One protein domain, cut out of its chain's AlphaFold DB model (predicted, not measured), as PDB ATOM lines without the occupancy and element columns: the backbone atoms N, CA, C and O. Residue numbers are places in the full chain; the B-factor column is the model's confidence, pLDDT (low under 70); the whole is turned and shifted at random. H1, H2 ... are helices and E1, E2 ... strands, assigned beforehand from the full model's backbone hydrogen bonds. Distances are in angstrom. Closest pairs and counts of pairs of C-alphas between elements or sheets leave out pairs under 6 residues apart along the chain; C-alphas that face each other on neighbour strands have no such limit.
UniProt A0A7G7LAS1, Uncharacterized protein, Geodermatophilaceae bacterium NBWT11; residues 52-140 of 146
ATOM      1  N   ARG A  52      37.324 -50.463   2.880       92.25
ATOM      2  CA  ARG A  52      36.733 -49.482   1.981       92.25
ATOM      3  C   ARG A  52      37.377 -48.133   2.248       92.25
ATOM      4  O   ARG A  52      37.580 -47.762   3.405       92.25
ATOM      5  N   ALA A  53      37.637 -47.412   1.167       91.44
ATOM      6  CA  ALA A  53      38.035 -46.019   1.173       91.44
ATOM      7  C   ALA A  53      37.016 -45.227   0.340       91.44
ATOM      8  O   ALA A  53      36.538 -45.716  -0.683       91.44
ATOM      9  N   ALA A  54      36.645 -44.033   0.791       90.88
ATOM     10  CA  ALA A  54      35.786 -43.105   0.057       90.88
ATOM     11  C   ALA A  54      36.145 -41.667   0.437       90.88
ATOM     12  O   ALA A  54      36.508 -41.424   1.585       90.88
ATOM     13  N   VAL A  55      36.010 -40.714  -0.489       91.06
ATOM     14  CA  VAL A  55      36.022 -39.287  -0.135       91.06
ATOM     15  C   VAL A  55      34.592 -38.769  -0.116       91.06
ATOM     16  O   VAL A  55      33.874 -38.900  -1.107       91.06
ATOM     17  N   VAL A  56      34.184 -38.185   1.009       88.88
ATOM     18  CA  VAL A  56      32.873 -37.556   1.203       88.88
ATOM     19  C   VAL A  56      33.116 -36.133   1.686       88.88
ATOM     20  O   VAL A  56      33.726 -35.950   2.734       88.88
ATOM     21  N   ASP A  57      32.705 -35.134   0.901       88.50
ATOM     22  CA  ASP A  57      32.875 -33.706   1.225       88.50
ATOM     23  C   ASP A  57      34.315 -33.319   1.639       88.50
ATOM     24  O   ASP A  57      34.533 -32.553   2.575       88.50
ATOM     25  N   GLY A  58      35.322 -33.885   0.959       89.56
ATOM     26  CA  GLY A  58      36.745 -33.647   1.253       89.56
ATOM     27  C   GLY A  58      37.303 -34.454   2.434       89.56
ATOM     28  O   GLY A  58      38.488 -34.346   2.747       89.56
ATOM     29  N   VAL A  59      36.494 -35.299   3.077       93.06
ATOM     30  CA  VAL A  59      36.937 -36.206   4.143       93.06
ATOM     31  C   VAL A  59      37.226 -37.583   3.564       93.06
ATOM     32  O   VAL A  59      36.337 -38.231   3.008       93.06
ATOM     33  N   LEU A  60      38.457 -38.062   3.730       93.50
ATOM     34  CA  LEU A  60      38.823 -39.437   3.408       93.50
ATOM     35  C   LEU A  60      38.337 -40.375   4.519       93.50
ATOM     36  O   LEU A  60      38.899 -40.408   5.611       93.50
ATOM     37  N   VAL A  61      37.311 -41.165   4.223       93.81
ATOM     38  CA  VAL A  61      36.734 -42.159   5.129       93.81
ATOM     39  C   VAL A  61      37.361 -43.523   4.858       93.81
ATOM     40  O   VAL A  61      37.218 -44.077   3.768       93.81
ATOM     41  N   LEU A  62      38.030 -44.077   5.868       94.12
ATOM     42  CA  LEU A  62      38.702 -45.373   5.843       94.12
ATOM     43  C   LEU A  62      38.015 -46.345   6.808       94.12
ATOM     44  O   LEU A  62      37.827 -46.059   7.994       94.12
ATOM     45  N   THR A  63      37.668 -47.531   6.313       93.25
ATOM     46  CA  THR A  63      37.010 -48.576   7.108       93.25
ATOM     47  C   THR A  63      37.600 -49.953   6.808       93.25
ATOM     48  O   THR A  63      37.994 -50.222   5.674       93.25
ATOM     49  N   GLY A  64      37.657 -50.831   7.811       94.06
ATOM     50  CA  GLY A  64      38.157 -52.201   7.671       94.06
ATOM     51  C   GLY A  64      39.679 -52.297   7.527       94.06
ATOM     52  O   GLY A  64      40.423 -51.594   8.220       94.06
ATOM     53  N   GLU A  65      40.138 -53.211   6.668       94.44
ATOM     54  CA  GLU A  65      41.562 -53.448   6.398       94.44
ATOM     55  C   GLU A  65      42.075 -52.511   5.292       94.44
ATOM     56  O   GLU A  65      41.600 -52.553   4.159       94.44
ATOM     57  N   ILE A  66      43.052 -51.660   5.616       94.44
ATOM     58  CA  ILE A  66      43.663 -50.724   4.664       94.44
ATOM     59  C   ILE A  66      44.997 -51.308   4.189       94.44
ATOM     60  O   ILE A  66      46.061 -51.034   4.754       94.44
ATOM     61  N   ASP A  67      44.924 -52.168   3.179       92.25
ATOM     62  CA  ASP A  67      46.041 -52.947   2.645       92.25
ATOM     63  C   ASP A  67      46.335 -52.630   1.165       92.25
ATOM     64  O   ASP A  67      45.842 -51.655   0.593       92.25
ATOM     65  N   GLY A  68      47.218 -53.423   0.553       90.25
ATOM     66  CA  GLY A  68      47.603 -53.240  -0.846       90.25
ATOM     67  C   GLY A  68      46.480 -53.530  -1.842       90.25
ATOM     68  O   GLY A  68      46.481 -52.935  -2.917       90.25
ATOM     69  N   ASP A  69      45.529 -54.401  -1.499       90.88
ATOM     70  CA  ASP A  69      44.398 -54.712  -2.372       90.88
ATOM     71  C   ASP A  69      43.393 -53.557  -2.358       90.88
ATOM     72  O   ASP A  69      42.946 -53.126  -3.423       90.88
ATOM     73  N   LEU A  70      43.130 -52.964  -1.184       90.75
ATOM     74  CA  LEU A  70      42.335 -51.739  -1.100       90.75
ATOM     75  C   LEU A  70      43.011 -50.566  -1.819       90.75
ATOM     76  O   LEU A  70      42.326 -49.800  -2.491       90.75
ATOM     77  N   ARG A  71      44.339 -50.410  -1.709       89.81
ATOM     78  CA  ARG A  71      45.040 -49.325  -2.413       89.81
ATOM     79  C   ARG A  71      44.929 -49.458  -3.931       89.81
ATOM     80  O   ARG A  71      44.702 -48.456  -4.592       89.81
ATOM     81  N   ARG A  72      45.038 -50.671  -4.478       89.62
ATOM     82  CA  ARG A  72      44.841 -50.903  -5.919       89.62
ATOM     83  C   ARG A  72      43.429 -50.537  -6.361       89.62
ATOM     84  O   ARG A  72      43.282 -49.816  -7.336       89.62
ATOM     85  N   LEU A  73      42.422 -50.974  -5.602       88.31
ATOM     86  CA  LEU A  73      41.029 -50.615  -5.871       88.31
ATOM     87  C   LEU A  73      40.830 -49.093  -5.835       88.31
ATOM     88  O   LEU A  73      40.176 -48.529  -6.703       88.31
ATOM     89  N   TRP A  74      41.435 -48.426  -4.853       86.06
ATOM     90  CA  TRP A  74      41.411 -46.973  -4.757       86.06
ATOM     91  C   TRP A  74      42.056 -46.304  -5.967       86.06
ATOM     92  O   TRP A  74      41.461 -45.401  -6.529       86.06
ATOM     93  N   ASP A  75      43.238 -46.737  -6.396       86.69
ATOM     94  CA  ASP A  75      43.921 -46.133  -7.544       86.69
ATOM     95  C   ASP A  75      43.124 -46.301  -8.857       86.69
ATOM     96  O   ASP A  75      43.210 -45.442  -9.734       86.69
ATOM     97  N   ASP A  76      42.321 -47.365  -8.974       84.69
ATOM     98  CA  ASP A  76      41.445 -47.614 -10.126       84.69
ATOM     99  C   ASP A  76      40.143 -46.783 -10.091       84.69
ATOM    100  O   ASP A  76      39.614 -46.414 -11.144       84.69
ATOM    101  N   GLU A  77      39.610 -46.487  -8.899       81.81
ATOM    102  CA  GLU A  77      38.288 -45.862  -8.711       81.81
ATOM    103  C   GLU A  77      38.334 -44.401  -8.227       81.81
ATOM    104  O   GLU A  77      37.325 -43.691  -8.295       81.81
ATOM    105  N   ALA A  78      39.474 -43.930  -7.717       75.00
ATOM    106  CA  ALA A  78      39.575 -42.632  -7.068       75.00
ATOM    107  C   ALA A  78      39.403 -41.471  -8.065       75.00
ATOM    108  O   ALA A  78      39.990 -41.472  -9.152       75.00
ATOM    109  N   PRO A  79      38.659 -40.418  -7.683       68.81
ATOM    110  CA  PRO A  79      38.587 -39.193  -8.466       68.81
ATOM    111  C   PRO A  79      39.978 -38.581  -8.679       68.81
ATOM    112  O   PRO A  79      40.795 -38.523  -7.760       68.81
ATOM    113  N   ALA A  80      40.245 -38.052  -9.873       70.75
ATOM    114  CA  ALA A  80      41.441 -37.243 -10.086       70.75
ATOM    115  C   ALA A  80      41.343 -35.929  -9.287       70.75
ATOM    116  O   ALA A  80      40.309 -35.263  -9.321       70.75
ATOM    117  N   GLY A  81      42.429 -35.532  -8.617       68.44
ATOM    118  CA  GLY A  81      42.503 -34.245  -7.912       68.44
ATOM    119  C   GLY A  81      41.746 -34.202  -6.582       68.44
ATOM    120  O   GLY A  81      41.097 -33.203  -6.290       68.44
ATOM    121  N   LEU A  82      41.812 -35.276  -5.791       74.62
ATOM    122  CA  LEU A  82      41.257 -35.301  -4.438       74.62
ATOM    123  C   LEU A  82      41.903 -34.232  -3.549       74.62
ATOM    124  O   LEU A  82      43.091 -34.310  -3.244       74.62
ATOM    125  N   ASP A  83      41.093 -33.274  -3.109       84.00
ATOM    126  CA  ASP A  83      41.440 -32.338  -2.044       84.00
ATOM    127  C   ASP A  83      40.942 -32.918  -0.716       84.00
ATOM    128  O   ASP A  83      39.755 -32.838  -0.381       84.00
ATOM    129  N   VAL A  84      41.828 -33.630  -0.019       89.06
ATOM    130  CA  VAL A  84      41.516 -34.247   1.272       89.06
ATOM    131  C   VAL A  84      41.873 -33.266   2.377       89.06
ATOM    132  O   VAL A  84      43.046 -33.037   2.659       89.06
ATOM    133  N   VAL A  85      40.848 -32.736   3.035       92.38
ATOM    134  CA  VAL A  85      41.000 -31.784   4.141       92.38
ATOM    135  C   VAL A  85      41.009 -32.468   5.503       92.38
ATOM    136  O   VAL A  85      41.435 -31.863   6.481       92.38
ATOM    137  N   ALA A  86      40.537 -33.716   5.589       94.12
ATOM    138  CA  ALA A  86      40.560 -34.498   6.820       94.12
ATOM    139  C   ALA A  86      40.452 -36.011   6.574       94.12
ATOM    140  O   ALA A  86      40.045 -36.456   5.501       94.12
ATOM    141  N   VAL A  87      40.773 -36.808   7.595       94.88
ATOM    142  CA  VAL A  87      40.727 -38.277   7.548       94.88
ATOM    143  C   VAL A  87      39.858 -38.835   8.677       94.88
ATOM    144  O   VAL A  87      40.089 -38.566   9.855       94.88
ATOM    145  N   ASP A  88      38.892 -39.683   8.337       95.19
ATOM    146  CA  ASP A  88      38.148 -40.503   9.293       95.19
ATOM    147  C   ASP A  88      38.632 -41.953   9.226       95.19
ATOM    148  O   ASP A  88      38.326 -42.690   8.291       95.19
ATOM    149  N   ALA A  89      39.385 -42.368  10.242       95.31
ATOM    150  CA  ALA A  89      39.925 -43.715  10.385       95.31
ATOM    151  C   ALA A  89      39.378 -44.423  11.639       95.31
ATOM    152  O   ALA A  89      40.046 -45.283  12.226       95.31
ATOM    153  N   ARG A  90      38.170 -44.059  12.094       93.69
ATOM    154  CA  ARG A  90      37.547 -44.637  13.301       93.69
ATOM    155  C   ARG A  90      37.213 -46.118  13.148       93.69
ATOM    156  O   ARG A  90      37.311 -46.866  14.115       93.69
ATOM    157  N   SER A  91      36.871 -46.537  11.934       92.81
ATOM    158  CA  SER A  91      36.453 -47.909  11.629       92.81
ATOM    159  C   SER A  91      37.572 -48.756  11.015       92.81
ATOM    160  O   SER A  91      37.299 -49.816  10.454       92.81
ATOM    161  N   VAL A  92      38.830 -48.304  11.090       94.19
ATOM    162  CA  VAL A  92      39.992 -49.057  10.599       94.19
ATOM    163  C   VAL A  92      40.384 -50.140  11.600       94.19
ATOM    164  O   VAL A  92      40.727 -49.855  12.752       94.19
ATOM    165  N   THR A  93      40.388 -51.389  11.142       92.69
ATOM    166  CA  THR A  93      40.746 -52.570  11.946       92.69
ATOM    167  C   THR A  93      42.183 -53.026  11.712       92.69
ATOM    168  O   THR A  93      42.782 -53.640  12.594       92.69
ATOM    169  N   TYR A  94      42.755 -52.700  10.552       92.50
ATOM    170  CA  TYR A  94      44.132 -53.012  10.186       92.50
ATOM    171  C   TYR A  94      44.685 -51.929   9.257       92.50
ATOM    172  O   TYR A  94      44.004 -51.513   8.323       92.50
ATOM    173  N   LEU A  95      45.923 -51.493   9.504       94.12
ATOM    174  CA  LEU A  95      46.635 -50.542   8.653       94.12
ATOM    175  C   LEU A  95      47.919 -51.198   8.142       94.12
ATOM    176  O   LEU A  95      48.869 -51.398   8.900       94.12
ATOM    177  N   GLY A  96      47.925 -51.560   6.861       92.25
ATOM    178  CA  GLY A  96      49.088 -52.108   6.175       92.25
ATOM    179  C   GLY A  96      50.046 -51.022   5.681       92.25
ATOM    180  O   GLY A  96      49.794 -49.822   5.800       92.25
ATOM    181  N   THR A  97      51.147 -51.444   5.060       93.06
ATOM    182  CA  THR A  97      52.146 -50.532   4.471       93.06
ATOM    183  C   THR A  97      51.560 -49.629   3.388       93.06
ATOM    184  O   THR A  97      51.949 -48.470   3.297       93.06
ATOM    185  N   ALA A  98      50.601 -50.124   2.601       90.12
ATOM    186  CA  ALA A  98      49.918 -49.329   1.583       90.12
ATOM    187  C   ALA A  98      49.044 -48.219   2.193       90.12
ATOM    188  O   ALA A  98      49.060 -47.090   1.712       90.12
ATOM    189  N   GLY A  99      48.339 -48.506   3.292       91.62
ATOM    190  CA  GLY A  99      47.591 -47.490   4.029       91.62
ATOM    191  C   GLY A  99      48.500 -46.455   4.694       91.62
ATOM    192  O   GLY A  99      48.195 -45.268   4.674       91.62
ATOM    193  N   LEU A 100      49.654 -46.876   5.218       93.19
ATOM    194  CA  LEU A 100      50.672 -45.942   5.710       93.19
ATOM    195  C   LEU A 100      51.232 -45.047   4.600       93.19
ATOM    196  O   LEU A 100      51.398 -43.853   4.826       93.19
ATOM    197  N   ALA A 101      51.498 -45.597   3.413       92.38
ATOM    198  CA  ALA A 101      51.947 -44.815   2.265       92.38
ATOM    199  C   ALA A 101      50.896 -43.772   1.853       92.38
ATOM    200  O   ALA A 101      51.240 -42.608   1.684       92.38
ATOM    201  N   LEU A 102      49.613 -44.154   1.810       90.31
ATOM    202  CA  LEU A 102      48.506 -43.227   1.563       90.31
ATOM    203  C   LEU A 102      48.482 -42.076   2.583       90.31
ATOM    204  O   LEU A 102      48.412 -40.914   2.199       90.31
ATOM    205  N   LEU A 103      48.581 -42.376   3.881       92.50
ATOM    206  CA  LEU A 103      48.613 -41.338   4.919       92.50
ATOM    207  C   LEU A 103      49.871 -40.458   4.808       92.50
ATOM    208  O   LEU A 103      49.794 -39.244   4.976       92.50
ATOM    209  N   SER A 104      51.014 -41.046   4.464       92.88
ATOM    210  CA  SER A 104      52.255 -40.312   4.209       92.88
ATOM    211  C   SER A 104      52.108 -39.325   3.045       92.88
ATOM    212  O   SER A 104      52.512 -38.173   3.178       92.88
ATOM    213  N   GLU A 105      51.520 -39.753   1.925       90.69
ATOM    214  CA  GLU A 105      51.250 -38.919   0.743       90.69
ATOM    215  C   GLU A 105      50.352 -37.722   1.088       90.69
ATOM    216  O   GLU A 105      50.642 -36.589   0.696       90.69
ATOM    217  N   LEU A 106      49.304 -37.958   1.882       89.00
ATOM    218  CA  LEU A 106      48.402 -36.906   2.359       89.00
ATOM    219  C   LEU A 106      49.134 -35.911   3.263       89.00
ATOM    220  O   LEU A 106      49.108 -34.709   3.020       89.00
ATOM    221  N   SER A 107      49.866 -36.402   4.264       89.75
ATOM    222  CA  SER A 107      50.615 -35.521   5.167       89.75
ATOM    223  C   SER A 107      51.673 -34.680   4.440       89.75
ATOM    224  O   SER A 107      51.939 -33.553   4.836       89.75
ATOM    225  N   GLY A 108      52.258 -35.202   3.355       87.44
ATOM    226  CA  GLY A 108      53.267 -34.498   2.562       87.44
ATOM    227  C   GLY A 108      52.704 -33.473   1.574       87.44
ATOM    228  O   GLY A 108      53.470 -32.668   1.047       87.44
ATOM    229  N   THR A 109      51.397 -33.499   1.300       86.88
ATOM    230  CA  THR A 109      50.731 -32.536   0.404       86.88
ATOM    231  C   THR A 109      50.161 -31.329   1.146       86.88
ATOM    232  O   THR A 109      49.974 -30.281   0.526       86.88
ATOM    233  N   SER A 110      49.955 -31.433   2.461       84.62
ATOM    234  CA  SER A 110      49.493 -30.327   3.301       84.62
ATOM    235  C   SER A 110      50.652 -29.622   4.014       84.62
ATOM    236  O   SER A 110      51.587 -30.254   4.499       84.62
ATOM    237  N   ALA A 111      50.580 -28.292   4.104       84.25
ATOM    238  CA  ALA A 111      51.505 -27.500   4.920       84.25
ATOM    239  C   ALA A 111      51.119 -27.497   6.411       84.25
ATOM    240  O   ALA A 111      51.964 -27.229   7.265       84.25
ATOM    241  N   GLU A 112      49.851 -27.781   6.713       89.56
ATOM    242  CA  GLU A 112      49.310 -27.851   8.070       89.56
ATOM    243  C   GLU A 112      48.949 -29.300   8.436       89.56
ATOM    244  O   GLU A 112      48.604 -30.084   7.544       89.56
ATOM    245  N   PRO A 113      49.011 -29.678   9.727       92.19
ATOM    246  CA  PRO A 113      48.591 -31.003  10.167       92.19
ATOM    247  C   PRO A 113      47.146 -31.296   9.757       92.19
ATOM    248  O   PRO A 113      46.246 -30.498  10.011       92.19
ATOM    249  N   ILE A 114      46.920 -32.453   9.135       93.94
ATOM    250  CA  ILE A 114      45.587 -32.848   8.668       93.94
ATOM    251  C   ILE A 114      44.789 -33.410   9.854       93.94
ATOM    252  O   ILE A 114      45.282 -34.321  10.526       93.94
ATOM    253  N   PRO A 115      43.557 -32.947  10.123       95.56
ATOM    254  CA  PRO A 115      42.702 -33.553  11.136       95.56
ATOM    255  C   PRO A 115      42.470 -35.041  10.857       95.56
ATOM    256  O   PRO A 115      42.054 -35.426   9.759       95.56
ATOM    257  N   LEU A 116      42.726 -35.887  11.855       95.56
ATOM    258  CA  LEU A 116      42.548 -37.333  11.764       95.56
ATOM    259  C   LEU A 116      41.763 -37.848  12.969       95.56
ATOM    260  O   LEU A 116      42.256 -37.854  14.098       95.56
ATOM    261  N   TRP A 117      40.553 -38.356  12.720       95.81
ATOM    262  CA  TRP A 117      39.745 -39.022  13.742       95.81
ATOM    263  C   TRP A 117      40.054 -40.507  13.792       95.81
ATOM    264  O   TRP A 117      39.785 -41.253  12.849       95.81
ATOM    265  N   THR A 118      40.572 -40.970  14.924       93.31
ATOM    266  CA  THR A 118      40.744 -42.402  15.152       93.31
ATOM    267  C   THR A 118      40.804 -42.733  16.636       93.31
ATOM    268  O   THR A 118      41.437 -42.042  17.425       93.31
ATOM    269  N   ALA A 119      40.180 -43.851  17.001       88.00
ATOM    270  CA  ALA A 119      40.434 -44.547  18.262       88.00
ATOM    271  C   ALA A 119      41.210 -45.862  18.024       88.00
ATOM    272  O   ALA A 119      41.451 -46.643  18.949       88.00
ATOM    273  N   SER A 120      41.594 -46.144  16.772       89.31
ATOM    274  CA  SER A 120      42.208 -47.408  16.383       89.31
ATOM    275  C   SER A 120      43.665 -47.453  16.823       89.31
ATOM    276  O   SER A 120      44.526 -46.736  16.308       89.31
ATOM    277  N   ARG A 121      43.975 -48.362  17.756       89.88
ATOM    278  CA  ARG A 121      45.361 -48.616  18.182       89.88
ATOM    279  C   ARG A 121      46.257 -49.024  17.018       89.88
ATOM    280  O   ARG A 121      47.435 -48.688  17.047       89.88
ATOM    281  N   ALA A 122      45.715 -49.721  16.017       87.81
ATOM    282  CA  ALA A 122      46.466 -50.110  14.828       87.81
ATOM    283  C   ALA A 122      46.967 -48.873  14.069       87.81
ATOM    284  O   ALA A 122      48.150 -48.789  13.759       87.81
ATOM    285  N   VAL A 123      46.091 -47.884  13.862       92.25
ATOM    286  CA  VAL A 123      46.428 -46.619  13.194       92.25
ATOM    287  C   VAL A 123      47.420 -45.810  14.029       92.25
ATOM    288  O   VAL A 123      48.489 -45.454  13.542       92.25
ATOM    289  N   LEU A 124      47.118 -45.585  15.311       92.88
ATOM    290  CA  LEU A 124      47.976 -44.791  16.199       92.88
ATOM    291  C   LEU A 124      49.379 -45.394  16.355       92.88
ATOM    292  O   LEU A 124      50.371 -44.668  16.353       92.88
ATOM    293  N   HIS A 125      49.470 -46.717  16.510       91.69
ATOM    294  CA  HIS A 125      50.755 -47.397  16.645       91.69
ATOM    295  C   HIS A 125      51.570 -47.303  15.356       91.69
ATOM    296  O   HIS A 125      52.757 -46.997  15.412       91.69
ATOM    297  N   ALA A 126      50.925 -47.520  14.212       91.06
ATOM    298  CA  ALA A 126      51.569 -47.459  12.913       91.06
ATOM    299  C   ALA A 126      52.102 -46.051  12.601       91.06
ATOM    300  O   ALA A 126      53.263 -45.937  12.225       91.06
ATOM    301  N   LEU A 127      51.320 -44.988  12.839       93.62
ATOM    302  CA  LEU A 127      51.762 -43.601  12.632       93.62
ATOM    303  C   LEU A 127      52.995 -43.258  13.475       93.62
ATOM    304  O   LEU A 127      53.988 -42.763  12.945       93.62
ATOM    305  N   ARG A 128      52.965 -43.591  14.771       93.62
ATOM    306  CA  ARG A 128      54.094 -43.346  15.685       93.62
ATOM    307  C   ARG A 128      55.329 -44.162  15.326       93.62
ATOM    308  O   ARG A 128      56.444 -43.681  15.489       93.62
ATOM    309  N   ALA A 129      55.150 -45.395  14.852       92.50
ATOM    310  CA  ALA A 129      56.264 -46.265  14.481       92.50
ATOM    311  C   ALA A 129      57.105 -45.686  13.333       92.50
ATOM    312  O   ALA A 129      58.300 -45.962  13.263       92.50
ATOM    313  N   VAL A 130      56.495 -44.876  12.461       91.25
ATOM    314  CA  VAL A 130      57.169 -44.233  11.322       91.25
ATOM    315  C   VAL A 130      57.328 -42.715  11.479       91.25
ATOM    316  O   VAL A 130      57.842 -42.069  10.572       91.25
ATOM    317  N   GLY A 131      56.920 -42.145  12.618       91.56
ATOM    318  CA  GLY A 131      57.025 -40.709  12.902       91.56
ATOM    319  C   GLY A 131      56.108 -39.821  12.055       91.56
ATOM    320  O   GLY A 131      56.435 -38.659  11.830       91.56
ATOM    321  N   LEU A 132      54.988 -40.360  11.559       92.56
ATOM    322  CA  LEU A 132      53.986 -39.610  10.788       92.56
ATOM    323  C   LEU A 132      52.949 -38.911  11.673       92.56
ATOM    324  O   LEU A 132      52.120 -38.167  11.166       92.56
ATOM    325  N   ASP A 133      52.970 -39.133  12.987       91.56
ATOM    326  CA  ASP A 133      51.996 -38.572  13.923       91.56
ATOM    327  C   ASP A 133      52.008 -37.037  13.989       91.56
ATOM    328  O   ASP A 133      50.980 -36.448  14.298       91.56
ATOM    329  N   SER A 134      53.118 -36.380  13.642       91.06
ATOM    330  CA  SER A 134      53.215 -34.913  13.580       91.06
ATOM    331  C   SER A 134      52.552 -34.291  12.348       91.06
ATOM    332  O   SER A 134      52.267 -33.095  12.352       91.06
ATOM    333  N   GLY A 135      52.299 -35.084  11.301       91.50
ATOM    334  CA  GLY A 135      51.585 -34.648  10.099       91.50
ATOM    335  C   GLY A 135      50.066 -34.608  10.269       91.50
ATOM    336  O   GLY A 135      49.363 -34.213   9.339       91.50
ATOM    337  N   PHE A 136      49.556 -35.015  11.435       93.94
ATOM    338  CA  PHE A 136      48.128 -35.110  11.715       93.94
ATOM    339  C   PHE A 136      47.757 -34.427  13.033       93.94
ATOM    340  O   PHE A 136      48.456 -34.568  14.035       93.94
ATOM    341  N   ASP A 137      46.615 -33.742  13.046       94.25
ATOM    342  CA  ASP A 137      45.952 -33.328  14.285       94.25
ATOM    343  C   ASP A 137      45.036 -34.470  14.752       94.25
ATOM    344  O   ASP A 137      43.990 -34.749  14.161       94.25
ATOM    345  N   LEU A 138      45.495 -35.225  15.753       92.94
ATOM    346  CA  LEU A 138      44.844 -36.460  16.184       92.94
ATOM    347  C   LEU A 138      43.666 -36.164  17.114       92.94
ATOM    348  O   LEU A 138      43.843 -35.748  18.261       92.94
ATOM    349  N   HIS A 139      42.461 -36.500  16.661       91.44
ATOM    350  CA  HIS A 139      41.243 -36.391  17.451       91.44
ATOM    351  C   HIS A 139      40.747 -37.770  17.892       91.44
ATOM    352  O   HIS A 139      40.378 -38.620  17.075       91.44
ATOM    353  N   ASP A 140      40.681 -37.976  19.208       80.12
ATOM    354  CA  ASP A 140      40.014 -39.142  19.781       80.12
ATOM    355  C   ASP A 140      38.516 -38.833  19.962       80.12
ATOM    356  O   ASP A 140      38.169 -38.011  20.814       80.12
TER     357      ASP A 140
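What this domain is: This is residues 52 to 140 of the 146 residues of an uncharacterized protein of Geodermatophilaceae bacterium NBWT11 (UniProt A0A7G7LAS1). A twisted wall of five strands has helices over one face: H2 stands behind it near the middle of the domain, H1 lies toward the E1 edge, and H2 and H1 meet at their ends. The third helix, H3, packs on E3 but lies beside the strands. The printed part has 89 residues, with three named helices and five named strands in the order E1 E2 H1 E3 H2 E4 H3 E5; the class is mixed, helices and strands. The sheet runs E1 E2 E3 E4 E5 and is mixed, E1 antiparallel to E2 and the other neighbours parallel. The whole is compact, with a radius of gyration of the C-alphas of 11.7 A and spans of 29 by 26 by 19 A.

How they stand to each other: E1, residues 52 to 56, and E2, residues 59 to 66, form a hairpin, antiparallel at 174 degrees, with N 54 and O 61 at 3.0 A. E2 bends by 77 degrees at residue 63. H1, residues 68 to 77, is on the sheet; the closest C-alphas of H1 and E1 are those of Leu 70 and Arg 52, 6.8 A apart. E3, residues 86 to 95, is parallel to E2 at 2 degrees, with N 62 and O 88 at 2.8 A, and bends by 102 degrees at residue 92. H2, residues 97 to 109, is on the sheet at a height over the sheet of 8.2 A, only just over E4, residues 114 to 117, with 3 of its C-alphas falling there; it runs along the strands, at 15 degrees to E4 on the local plane. H2 touches H1 only at their ends, with its residues 97 to 99 alone, at a steep tilt of 51 degrees; the closest C-alphas, of Gly 68 and Ala 98, are 5.2 A apart. E4 is parallel to E3 at 50 degrees, with N 87 and O 115 at 2.9 A. H3, residues 121 to 130, is on the sheet at a height of 6.7 A, over none of the strands; its closest C-alpha to E3 is that of Ala 122, 6.0 A from that of Tyr 94. H2 and H3 are close but not clearly touching, with C-alphas of Leu 100 and Leu 127 closest at 7.4 A, and H1 and H3 are apart. E5, residues 136 to 139, is an edge strand parallel to E4 at 29 degrees, with N 137 and O 114 at 2.9 A. E2, H1, E3, then E3, H2, E4, then E4, H3, E5 are strand-helix-strand units, two parallel neighbour strands with a helix between, each with a right-handed crossover. In H1, H2 and H3 every O i to N i+4 pair is within hydrogen-bond range.

Where its parts are: E1 begins at C-alpha 52, (36.733, -49.482, 1.981), and is 12.6 A long; E2 is 16.0 A, H1 14.2 A and E3 17.3 A. H2 begins at C-alpha 97, (52.146, -50.532, 4.471), and is 18.5 A long; E4 is 9.9 A and H3 14.3 A. E5 is 9.1 A and ends at C-alpha 139, (41.243, -36.391, 17.451).

The domain as a whole: The two C-alphas farthest apart are those of Asp 76 and Asp 140, 31.1 A. The printed part has no cut and no long link; the link from H1 to E3 is short and the others are tight. The mean pLDDT of the printed part is 90.1, and residues 79 and 81 are under 70.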